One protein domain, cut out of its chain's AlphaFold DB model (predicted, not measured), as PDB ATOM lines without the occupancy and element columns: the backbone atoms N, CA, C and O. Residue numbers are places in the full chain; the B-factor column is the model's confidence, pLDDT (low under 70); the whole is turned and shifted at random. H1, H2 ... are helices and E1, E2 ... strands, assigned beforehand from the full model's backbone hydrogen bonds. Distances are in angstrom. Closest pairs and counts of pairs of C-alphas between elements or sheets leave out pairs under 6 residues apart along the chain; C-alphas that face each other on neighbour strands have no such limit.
ATOM      1  N   VAL A   4      -8.897 -13.715 -13.981       92.62
ATOM      2  CA  VAL A   4     -10.328 -13.896 -13.744       92.62
ATOM      3  C   VAL A   4     -11.069 -12.762 -14.423       92.62
ATOM      4  O   VAL A   4     -10.725 -11.597 -14.225       92.62
ATOM      5  N   LYS A   5     -12.095 -13.104 -15.200       91.06
ATOM      6  CA  LYS A   5     -12.948 -12.114 -15.858       91.06
ATOM      7  C   LYS A   5     -14.430 -12.480 -15.745       91.06
ATOM      8  O   LYS A   5     -14.760 -13.670 -15.660       91.06
ATOM      9  N   PRO A   6     -15.331 -11.489 -15.787       88.25
ATOM     10  CA  PRO A   6     -16.754 -11.743 -15.967       88.25
ATOM     11  C   PRO A   6     -17.033 -12.539 -17.254       88.25
ATOM     12  O   PRO A   6     -16.391 -12.330 -18.283       88.25
ATOM     13  N   TYR A   7     -18.005 -13.450 -17.210       89.00
ATOM     14  CA  TYR A   7     -18.485 -14.203 -18.373       89.00
ATOM     15  C   TYR A   7     -20.018 -14.287 -18.334       89.00
ATOM     16  O   TYR A   7     -20.609 -15.269 -17.882       89.00
ATOM     17  N   GLY A   8     -20.691 -13.205 -18.740       86.56
ATOM     18  CA  GLY A   8     -22.143 -13.076 -18.591       86.56
ATOM     19  C   GLY A   8     -22.563 -13.118 -17.117       86.56
ATOM     20  O   GLY A   8     -22.121 -12.293 -16.324       86.56
ATOM     21  N   LYS A   9     -23.399 -14.097 -16.738       87.00
ATOM     22  CA  LYS A   9     -23.784 -14.366 -15.334       87.00
ATOM     23  C   LYS A   9     -22.823 -15.316 -14.600       87.00
ATOM     24  O   LYS A   9     -23.147 -15.778 -13.515       87.00
ATOM     25  N   ARG A  10     -21.693 -15.659 -15.217       92.38
ATOM     26  CA  ARG A  10     -20.676 -16.595 -14.725       92.38
ATOM     27  C   ARG A  10     -19.314 -15.909 -14.665       92.38
ATOM     28  O   ARG A  10     -19.191 -14.713 -14.937       92.38
ATOM     29  N   VAL A  11     -18.284 -16.665 -14.312       92.00
ATOM     30  CA  VAL A  11     -16.899 -16.202 -14.229       92.00
ATOM     31  C   VAL A  11     -16.006 -17.135 -15.035       92.00
ATOM     32  O   VAL A  11     -16.094 -18.352 -14.887       92.00
ATOM     33  N   ALA A  12     -15.132 -16.574 -15.866       94.75
ATOM     34  CA  ALA A  12     -14.095 -17.329 -16.559       94.75
ATOM     35  C   ALA A  12     -12.765 -17.202 -15.803       94.75
ATOM     36  O   ALA A  12     -12.304 -16.094 -15.508       94.75
ATOM     37  N   VAL A  13     -12.145 -18.343 -15.503       95.19
ATOM     38  CA  VAL A  13     -10.846 -18.446 -14.835       95.19
ATOM     39  C   VAL A  13      -9.813 -18.968 -15.824       95.19
ATOM     40  O   VAL A  13      -9.988 -20.021 -16.433       95.19
ATOM     41  N   TYR A  14      -8.702 -18.243 -15.939       95.00
ATOM     42  CA  TYR A  14      -7.558 -18.633 -16.752       95.00
ATOM     43  C   TYR A  14      -6.454 -19.217 -15.880       95.00
ATOM     44  O   TYR A  14      -5.898 -18.550 -14.993       95.00
ATOM     45  N   TYR A  15      -6.091 -20.465 -16.151       92.69
ATOM     46  CA  TYR A  15      -5.025 -21.154 -15.439       92.69
ATOM     47  C   TYR A  15      -4.267 -22.108 -16.359       92.69
ATOM     48  O   TYR A  15      -4.861 -22.943 -17.029       92.69
ATOM     49  N   LYS A  16      -2.929 -21.992 -16.375       90.88
ATOM     50  CA  LYS A  16      -2.036 -22.837 -17.194       90.88
ATOM     51  C   LYS A  16      -2.444 -22.879 -18.678       90.88
ATOM     52  O   LYS A  16      -2.417 -23.936 -19.298       90.88
ATOM     53  N   GLY A  17      -2.853 -21.733 -19.230       89.56
ATOM     54  CA  GLY A  17      -3.291 -21.621 -20.627       89.56
ATOM     55  C   GLY A  17      -4.671 -22.216 -20.932       89.56
ATOM     56  O   GLY A  17      -5.064 -22.230 -22.092       89.56
ATOM     57  N   LYS A  18      -5.411 -22.693 -19.924       93.06
ATOM     58  CA  LYS A  18      -6.796 -23.158 -20.065       93.06
ATOM     59  C   LYS A  18      -7.773 -22.119 -19.536       93.06
ATOM     60  O   LYS A  18      -7.458 -21.400 -18.587       93.06
ATOM     61  N   GLU A  19      -8.947 -22.080 -20.152       95.06
ATOM     62  CA  GLU A  19     -10.110 -21.326 -19.696       95.06
ATOM     63  C   GLU A  19     -11.144 -22.307 -19.143       95.06
ATOM     64  O   GLU A  19     -11.524 -23.260 -19.821       95.06
ATOM     65  N   GLU A  20     -11.591 -22.065 -17.916       95.94
ATOM     66  CA  GLU A  20     -12.675 -22.811 -17.283       95.94
ATOM     67  C   GLU A  20     -13.730 -21.829 -16.767       95.94
ATOM     68  O   GLU A  20     -13.400 -20.772 -16.222       95.94
ATOM     69  N   VAL A  21     -15.005 -22.164 -16.966       95.94
ATOM     70  CA  VAL A  21     -16.139 -21.301 -16.615       95.94
ATOM     71  C   VAL A  21     -16.843 -21.860 -15.386       95.94
ATOM     72  O   VAL A  21     -17.262 -23.016 -15.375       95.94
ATOM     73  N   PHE A  22     -17.022 -21.010 -14.383       94.75
ATOM     74  CA  PHE A  22     -17.658 -21.333 -13.111       94.75
ATOM     75  C   PHE A  22     -18.858 -20.425 -12.869       94.75
ATOM     76  O   PHE A  22     -18.885 -19.282 -13.325       94.75
ATOM     77  N   ASP A  23     -19.841 -20.899 -12.106       92.81
ATOM     78  CA  ASP A  23     -20.964 -20.051 -11.693       92.81
ATOM     79  C   ASP A  23     -20.514 -18.943 -10.727       92.81
ATOM     80  O   ASP A  23     -21.032 -17.829 -10.780       92.81
ATOM     81  N   ALA A  24     -19.508 -19.221  -9.892       90.38
ATOM     82  CA  ALA A  24     -18.913 -18.261  -8.968       90.38
ATOM     83  C   ALA A  24     -17.440 -18.582  -8.669       90.38
ATOM     84  O   ALA A  24     -16.990 -19.715  -8.840       90.38
ATOM     85  N   VAL A  25     -16.700 -17.584  -8.181       90.00
ATOM     86  CA  VAL A  25     -15.307 -17.720  -7.725       90.00
ATOM     87  C   VAL A  25     -15.165 -17.142  -6.321       90.00
ATOM     88  O   VAL A  25     -15.681 -16.067  -6.030       90.00
ATOM     89  N   ILE A  26     -14.434 -17.838  -5.451       89.88
ATOM     90  CA  ILE A  26     -14.037 -17.329  -4.135       89.88
ATOM     91  C   ILE A  26     -12.530 -17.079  -4.156       89.88
ATOM     92  O   ILE A  26     -11.743 -18.000  -4.366       89.88
ATOM     93  N   PHE A  27     -12.130 -15.835  -3.919       90.00
ATOM     94  CA  PHE A  27     -10.735 -15.465  -3.734       90.00
ATOM     95  C   PHE A  27     -10.326 -15.700  -2.278       90.00
ATOM     96  O   PHE A  27     -10.831 -15.036  -1.377       90.00
ATOM     97  N   ALA A  28      -9.396 -16.631  -2.068       91.38
ATOM     98  CA  ALA A  28      -8.710 -16.882  -0.796       91.38
ATOM     99  C   ALA A  28      -7.235 -16.447  -0.888       91.38
ATOM    100  O   ALA A  28      -6.313 -17.143  -0.464       91.38
ATOM    101  N   THR A  29      -7.012 -15.317  -1.557       91.50
ATOM    102  CA  THR A  29      -5.704 -14.695  -1.787       91.50
ATOM    103  C   THR A  29      -5.666 -13.314  -1.142       91.50
ATOM    104  O   THR A  29      -6.714 -12.720  -0.881       91.50
ATOM    105  N   SER A  30      -4.467 -12.766  -0.913       91.56
ATOM    106  CA  SER A  30      -4.329 -11.375  -0.464       91.56
ATOM    107  C   SER A  30      -4.995 -10.410  -1.452       91.56
ATOM    108  O   SER A  30      -5.107 -10.708  -2.642       91.56
ATOM    109  N   ALA A  31      -5.432  -9.243  -0.972       91.50
ATOM    110  CA  ALA A  31      -6.119  -8.254  -1.802       91.50
ATOM    111  C   ALA A  31      -5.285  -7.816  -3.016       91.50
ATOM    112  O   ALA A  31      -5.834  -7.716  -4.110       91.50
ATOM    113  N   GLU A  32      -3.968  -7.644  -2.856       92.56
ATOM    114  CA  GLU A  32      -3.069  -7.330  -3.975       92.56
ATOM    115  C   GLU A  32      -3.020  -8.445  -5.033       92.56
ATOM    116  O   GLU A  32      -3.082  -8.165  -6.231       92.56
ATOM    117  N   VAL A  33      -2.977  -9.714  -4.607       93.44
ATOM    118  CA  VAL A  33      -2.973 -10.858  -5.524       93.44
ATOM    119  C   VAL A  33      -4.324 -10.947  -6.217       93.44
ATOM    120  O   VAL A  33      -4.367 -11.058  -7.439       93.44
ATOM    121  N   THR A  34      -5.427 -10.817  -5.481       93.12
ATOM    122  CA  THR A  34      -6.765 -10.791  -6.077       93.12
ATOM    123  C   THR A  34      -6.896  -9.679  -7.112       93.12
ATOM    124  O   THR A  34      -7.359  -9.937  -8.219       93.12
ATOM    125  N   LEU A  35      -6.437  -8.466  -6.795       93.06
ATOM    126  CA  LEU A  35      -6.484  -7.342  -7.723       93.06
ATOM    127  C   LEU A  35      -5.679  -7.627  -8.996       93.06
ATOM    128  O   LEU A  35      -6.175  -7.360 -10.083       93.06
ATOM    129  N   SER A  36      -4.489  -8.226  -8.875       94.00
ATOM    130  CA  SER A  36      -3.681  -8.629 -10.036       94.00
ATOM    131  C   SER A  36      -4.296  -9.753 -10.876       94.00
ATOM    132  O   SER A  36      -3.963  -9.889 -12.050       94.00
ATOM    133  N   LEU A  37      -5.181 -10.566 -10.291       93.94
ATOM    134  CA  LEU A  37      -5.891 -11.627 -11.002       93.94
ATOM    135  C   LEU A  37      -7.129 -11.102 -11.739       93.94
ATOM    136  O   LEU A  37      -7.568 -11.746 -12.686       93.94
ATOM    137  N   LEU A  38      -7.718  -9.981 -11.321       92.69
ATOM    138  CA  LEU A  38      -8.910  -9.416 -11.956       92.69
ATOM    139  C   LEU A  38      -8.537  -8.661 -13.241       92.69
ATOM    140  O   LEU A  38      -7.896  -7.616 -13.181       92.69
ATOM    141  N   ASP A  39      -8.991  -9.152 -14.395       89.06
ATOM    142  CA  ASP A  39      -8.731  -8.514 -15.701       89.06
ATOM    143  C   ASP A  39      -9.470  -7.174 -15.840       89.06
ATOM    144  O   ASP A  39      -8.916  -6.146 -16.217       89.06
ATOM    145  N   GLU A  40     -10.748  -7.188 -15.464       87.00
ATOM    146  CA  GLU A  40     -11.681  -6.071 -15.609       87.00
ATOM    147  C   GLU A  40     -12.143  -5.586 -14.231       87.00
ATOM    148  O   GLU A  40     -13.337  -5.482 -13.945       87.00
ATOM    149  N   ALA A  41     -11.186  -5.318 -13.334       89.31
ATOM    150  CA  ALA A  41     -11.507  -4.795 -12.010       89.31
ATOM    151  C   ALA A  41     -12.235  -3.442 -12.123       89.31
ATOM    152  O   ALA A  41     -11.693  -2.481 -12.687       89.31
ATOM    153  N   THR A  42     -13.446  -3.344 -11.566       89.00
ATOM    154  CA  THR A  42     -14.214  -2.087 -11.577       89.00
ATOM    155  C   THR A  42     -13.519  -1.015 -10.734       89.00
ATOM    156  O   THR A  42     -12.680  -1.322  -9.885       89.00
ATOM    157  N   THR A  43     -13.878   0.260 -10.921       90.50
ATOM    158  CA  THR A  43     -13.315   1.378 -10.138       90.50
ATOM    159  C   THR A  43     -13.424   1.138  -8.636       90.50
ATOM    160  O   THR A  43     -12.440   1.276  -7.915       90.50
ATOM    161  N   LYS A  44     -14.597   0.680  -8.181       88.06
ATOM    162  CA  LYS A  44     -14.841   0.334  -6.780       88.06
ATOM    163  C   LYS A  44     -13.962  -0.831  -6.319       88.06
ATOM    164  O   LYS A  44     -13.503  -0.847  -5.180       88.06
ATOM    165  N   GLN A  45     -13.707  -1.800  -7.205       88.19
ATOM    166  CA  GLN A  45     -12.867  -2.941  -6.855       88.19
ATOM    167  C   GLN A  45     -11.407  -2.542  -6.663       88.19
ATOM    168  O   GLN A  45     -10.772  -2.921  -5.680       88.19
ATOM    169  N   LYS A  46     -10.900  -1.728  -7.591       91.88
ATOM    170  CA  LYS A  46      -9.560  -1.147  -7.514       91.88
ATOM    171  C   LYS A  46      -9.403  -0.336  -6.235       91.88
ATOM    172  O   LYS A  46      -8.484  -0.621  -5.481       91.88
ATOM    173  N   GLU A  47     -10.334   0.579  -5.961       90.88
ATOM    174  CA  GLU A  47     -10.328   1.437  -4.768       90.88
ATOM    175  C   GLU A  47     -10.187   0.630  -3.467       90.88
ATOM    176  O   GLU A  47      -9.326   0.926  -2.642       90.88
ATOM    177  N   ILE A  48     -11.007  -0.410  -3.290       89.38
ATOM    178  CA  ILE A  48     -11.009  -1.184  -2.043       89.38
ATOM    179  C   ILE A  48      -9.776  -2.096  -1.953       89.38
ATOM    180  O   ILE A  48      -9.149  -2.171  -0.898       89.38
ATOM    181  N   LEU A  49      -9.414  -2.805  -3.029       90.62
ATOM    182  CA  LEU A  49      -8.324  -3.790  -2.981       90.62
ATOM    183  C   LEU A  49      -6.933  -3.149  -2.953       90.62
ATOM    184  O   LEU A  49      -6.019  -3.743  -2.386       90.62
ATOM    185  N   SER A  50      -6.757  -1.954  -3.525       92.38
ATOM    186  CA  SER A  50      -5.465  -1.259  -3.520       92.38
ATOM    187  C   SER A  50      -5.144  -0.567  -2.196       92.38
ATOM    188  O   SER A  50      -4.032  -0.075  -2.034       92.38
ATOM    189  N   HIS A  51      -6.101  -0.484  -1.265       91.44
ATOM    190  CA  HIS A  51      -5.887   0.191   0.015       91.44
ATOM    191  C   HIS A  51      -4.888  -0.550   0.914       91.44
ATOM    192  O   HIS A  51      -4.167   0.064   1.695       91.44
ATOM    193  N   PHE A  52      -4.835  -1.878   0.809       90.19
ATOM    194  CA  PHE A  52      -4.041  -2.701   1.709       90.19
ATOM    195  C   PHE A  52      -2.543  -2.510   1.481       90.19
ATOM    196  O   PHE A  52      -2.011  -2.813   0.413       90.19
ATOM    197  N   ALA A  53      -1.847  -2.073   2.528       91.31
ATOM    198  CA  ALA A  53      -0.395  -2.031   2.547       91.31
ATOM    199  C   ALA A  53       0.184  -3.342   3.093       91.31
ATOM    200  O   ALA A  53      -0.360  -3.954   4.015       91.31
ATOM    201  N   TYR A  54       1.343  -3.739   2.575       92.31
ATOM    202  CA  TYR A  54       2.036  -4.964   2.966       92.31
ATOM    203  C   TYR A  54       3.462  -4.661   3.424       92.31
ATOM    204  O   TYR A  54       4.026  -3.610   3.108       92.31
ATOM    205  N   GLN A 137      -1.514  -3.484   9.751       87.69
ATOM    206  CA  GLN A 137      -2.668  -3.412  10.645       87.69
ATOM    207  C   GLN A 137      -2.782  -1.997  11.220       87.69
ATOM    208  O   GLN A 137      -2.813  -1.802  12.431       87.69
ATOM    209  N   GLN A 138      -2.764  -0.997  10.341       87.94
ATOM    210  CA  GLN A 138      -3.071   0.381  10.707       87.94
ATOM    211  C   GLN A 138      -4.569   0.514  11.019       87.94
ATOM    212  O   GLN A 138      -5.364  -0.283  10.517       87.94
ATOM    213  N   PRO A 139      -4.986   1.514  11.813       87.31
ATOM    214  CA  PRO A 139      -6.401   1.738  12.113       87.31
ATOM    215  C   PRO A 139      -7.295   1.766  10.860       87.31
ATOM    216  O   PRO A 139      -8.322   1.087  10.819       87.31
ATOM    217  N   ASP A 140      -6.852   2.454   9.805       86.12
ATOM    218  CA  ASP A 140      -7.601   2.584   8.549       86.12
ATOM    219  C   ASP A 140      -7.740   1.256   7.785       86.12
ATOM    220  O   ASP A 140      -8.759   1.040   7.117       86.12
ATOM    221  N   ASP A 141      -6.786   0.325   7.938       85.56
ATOM    222  CA  ASP A 141      -6.851  -1.002   7.311       85.56
ATOM    223  C   ASP A 141      -8.083  -1.776   7.811       85.56
ATOM    224  O   ASP A 141      -8.719  -2.503   7.048       85.56
ATOM    225  N   PHE A 142      -8.461  -1.625   9.088       84.00
ATOM    226  CA  PHE A 142      -9.618  -2.322   9.664       84.00
ATOM    227  C   PHE A 142     -10.942  -1.816   9.091       84.00
ATOM    228  O   PHE A 142     -11.812  -2.625   8.759       84.00
ATOM    229  N   LEU A 143     -11.076  -0.496   8.923       85.31
ATOM    230  CA  LEU A 143     -12.252   0.108   8.294       85.31
ATOM    231  C   LEU A 143     -12.395  -0.374   6.844       85.31
ATOM    232  O   LEU A 143     -13.488  -0.743   6.416       85.31
ATOM    233  N   HIS A 144     -11.286  -0.475   6.110       84.38
ATOM    234  CA  HIS A 144     -11.296  -0.963   4.731       84.38
ATOM    235  C   HIS A 144     -11.569  -2.466   4.616       84.38
ATOM    236  O   HIS A 144     -12.235  -2.886   3.669       84.38
ATOM    237  N   LYS A 145     -11.167  -3.293   5.594       84.81
ATOM    238  CA  LYS A 145     -11.570  -4.716   5.630       84.81
ATOM    239  C   LYS A 145     -13.084  -4.881   5.699       84.81
ATOM    240  O   LYS A 145     -13.618  -5.758   5.024       84.81
ATOM    241  N   ALA A 146     -13.785  -4.035   6.455       84.38
ATOM    242  CA  ALA A 146     -15.245  -4.093   6.533       84.38
ATOM    243  C   ALA A 146     -15.914  -3.824   5.169       84.38
ATOM    244  O   ALA A 146     -16.928  -4.444   4.838       84.38
ATOM    245  N   ARG A 147     -15.291  -2.985   4.329       85.56
ATOM    246  CA  ARG A 147     -15.755  -2.665   2.968       85.56
ATOM    247  C   ARG A 147     -15.666  -3.842   1.991       85.56
ATOM    248  O   ARG A 147     -16.336  -3.827   0.963       85.56
ATOM    249  N   LEU A 148     -14.932  -4.915   2.311       80.75
ATOM    250  CA  LEU A 148     -14.961  -6.157   1.517       80.75
ATOM    251  C   LEU A 148     -16.364  -6.795   1.489       80.75
ATOM    252  O   LEU A 148     -16.702  -7.510   0.546       80.75
ATOM    253  N   GLY A 149     -17.214  -6.505   2.482       73.94
ATOM    254  CA  GLY A 149     -18.620  -6.917   2.484       73.94
ATOM    255  C   GLY A 149     -19.436  -6.316   1.334       73.94
ATOM    256  O   GLY A 149     -20.374  -6.955   0.859       73.94
ATOM    257  N   GLU A 150     -19.031  -5.152   0.812       77.38
ATOM    258  CA  GLU A 150     -19.700  -4.471  -0.305       77.38
ATOM    259  C   GLU A 150     -19.649  -5.277  -1.621       77.38
ATOM    260  O   GLU A 150     -20.379  -4.968  -2.561       77.38
ATOM    261  N   TYR A 151     -18.825  -6.332  -1.688       66.75
ATOM    262  CA  TYR A 151     -18.707  -7.232  -2.839       66.75
ATOM    263  C   TYR A 151     -19.702  -8.389  -2.829       66.75
ATOM    264  O   TYR A 151     -20.153  -8.812  -3.895       66.75
ATOM    265  N   LYS A 152     -20.050  -8.907  -1.640       57.84
ATOM    266  CA  LYS A 152     -20.865 -10.128  -1.502       57.84
ATOM    267  C   LYS A 152     -22.272  -9.973  -2.084       57.84
ATOM    268  O   LYS A 152     -22.894 -10.969  -2.425       57.84
ATOM    269  N   ALA A 153     -22.761  -8.740  -2.203       47.31
ATOM    270  CA  ALA A 153     -24.103  -8.441  -2.694       47.31
ATOM    271  C   ALA A 153     -24.174  -8.141  -4.205       47.31
ATOM    272  O   ALA A 153     -25.275  -8.055  -4.741       47.31
ATOM    273  N   ALA A 154     -23.040  -7.962  -4.896       50.53
ATOM    274  CA  ALA A 154     -23.029  -7.357  -6.234       50.53
ATOM    275  C   ALA A 154     -22.432  -8.231  -7.352       50.53
ATOM    276  O   ALA A 154     -22.553  -7.863  -8.519       50.53
ATOM    277  N   THR A 155     -21.779  -9.361  -7.045       59.94
ATOM    278  CA  THR A 155     -21.039 -10.147  -8.055       59.94
ATOM    279  C   THR A 155     -21.029 -11.651  -7.770       59.94
ATOM    280  O   THR A 155     -21.222 -12.082  -6.640       59.94
ATOM    281  N   THR A 156     -20.721 -12.454  -8.792       66.56
ATOM    282  CA  THR A 156     -20.374 -13.887  -8.696       66.56
ATOM    283  C   THR A 156     -18.986 -14.138  -8.085       66.56
ATOM    284  O   THR A 156     -18.485 -15.263  -8.102       66.56
ATOM    285  N   CYS A 157     -18.350 -13.101  -7.530       64.12
ATOM    286  CA  CYS A 157     -17.049 -13.161  -6.877       64.12
ATOM    287  C   CYS A 157     -17.194 -12.929  -5.365       64.12
ATOM    288  O   CYS A 157     -17.744 -11.921  -4.926       64.12
ATOM    289  N   GLY A 158     -16.659 -13.852  -4.567       65.44
ATOM    290  CA  GLY A 158     -16.558 -13.747  -3.112       65.44
ATOM    291  C   GLY A 158     -15.111 -13.625  -2.637       65.44
ATOM    292  O   GLY A 158     -14.180 -13.974  -3.359       65.44
ATOM    293  N   PHE A 159     -14.926 -13.167  -1.400       69.00
ATOM    294  CA  PHE A 159     -13.626 -13.092  -0.730       69.00
ATOM    295  C   PHE A 159     -13.671 -13.878   0.581       69.00
ATOM    296  O   PHE A 159     -14.629 -13.747   1.351       69.00
ATOM    297  N   ALA A 160     -12.632 -14.669   0.823       65.81
ATOM    298  CA  ALA A 160     -12.344 -15.316   2.093       65.81
ATOM    299  C   ALA A 160     -11.025 -14.748   2.639       65.81
ATOM    300  O   ALA A 160     -10.094 -14.505   1.869       65.81
TER     301      ALA A 160
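This is residues 4 to 54 and 137 to 160 of the 161 residues of an uncharacterized protein of Serratia fonticola (UniProt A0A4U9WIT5). A three-stranded antiparallel sheet, E1, E2 and E3, forms one end of an elongated model, and helix H3 reaches to the other end, with H1 and a short parallel pair of strands, E4 and E5, between them. H2 sits beside H1 and H3, away from the sheet. The printed part has 75 residues with three named helices and five named strands, in the order E1, E2, E3, E4, H1, H2, H3, E5, and its class is mixed, helices and strands. The larger sheet has the order E1, E2, E3. The whole is compact by its radius of gyration of the C-alphas, 12.8 A, and its C-alphas span 40 by 26 by 21 A.

In the larger sheet E1 is residues 4 to 7, starting at C-alpha 4, (-10.328, -13.896, -13.744). E2 is residues 10 to 15, 16.3 A long, and E3 is residues 18 to 22, 13.0 A long. E4 is residues 25 to 27 and E5 residues 157 to 159, with C-alpha 159 at (-13.626, -13.092, -0.730). H1 is residues 31 to 37, 9.8 A long, and H2 residues 43 to 49, 10.1 A long. H3 is residues 139 to 151, 21.3 A long, starting at C-alpha 139, (-6.401, 1.738, 12.113).

E1, E2 and E3 form a meander, each strand the antiparallel neighbour of the one before, and both E1 with E2 and E2 with E3 are hairpins. Between E1 and E2, N 5 and O 12 are within hydrogen-bond range at 3.0 A. Between E2 and E3, N 13 and O 20 are within range at 2.8 A. H1 only grazes this sheet, with its residues 34 to 37; H2 and H3 are not on it. E3 and E4 meet only through their link. E4 and E5 are parallel neighbours at 28 degrees, with N 158 and O 25 at 2.8 A. H1 and H2 touch at a steep tilt of 51 degrees, opposite ways, their closest C-alphas being those of Ala 31 and Leu 49, 5.1 A apart. H2 and H3 only just touch, with 3 pairs of C-alphas within 8 A, through residues 144 to 148 of H3 alone; their closest C-alphas are those of Ile 48 and His 144, 6.8 A apart. H1 and H3 are apart. Every O i to N i+4 pair is within hydrogen-bond range in H1 and H2; in H3 3 of 9 are, beside 10 of 10 O i to N i+3 pairs.

The two C-alphas farthest apart are those of Lys 18 and Pro 139, at 40.7 A. Residues 55 to 136 are not printed, and C-alphas 54 and 137 are 9.1 A apart across this cut, which lies in the link from H2 to H3. The links that are printed whole are tight. The mean pLDDT of the printed part is 86.0, and residues 151 to 160 are under 70.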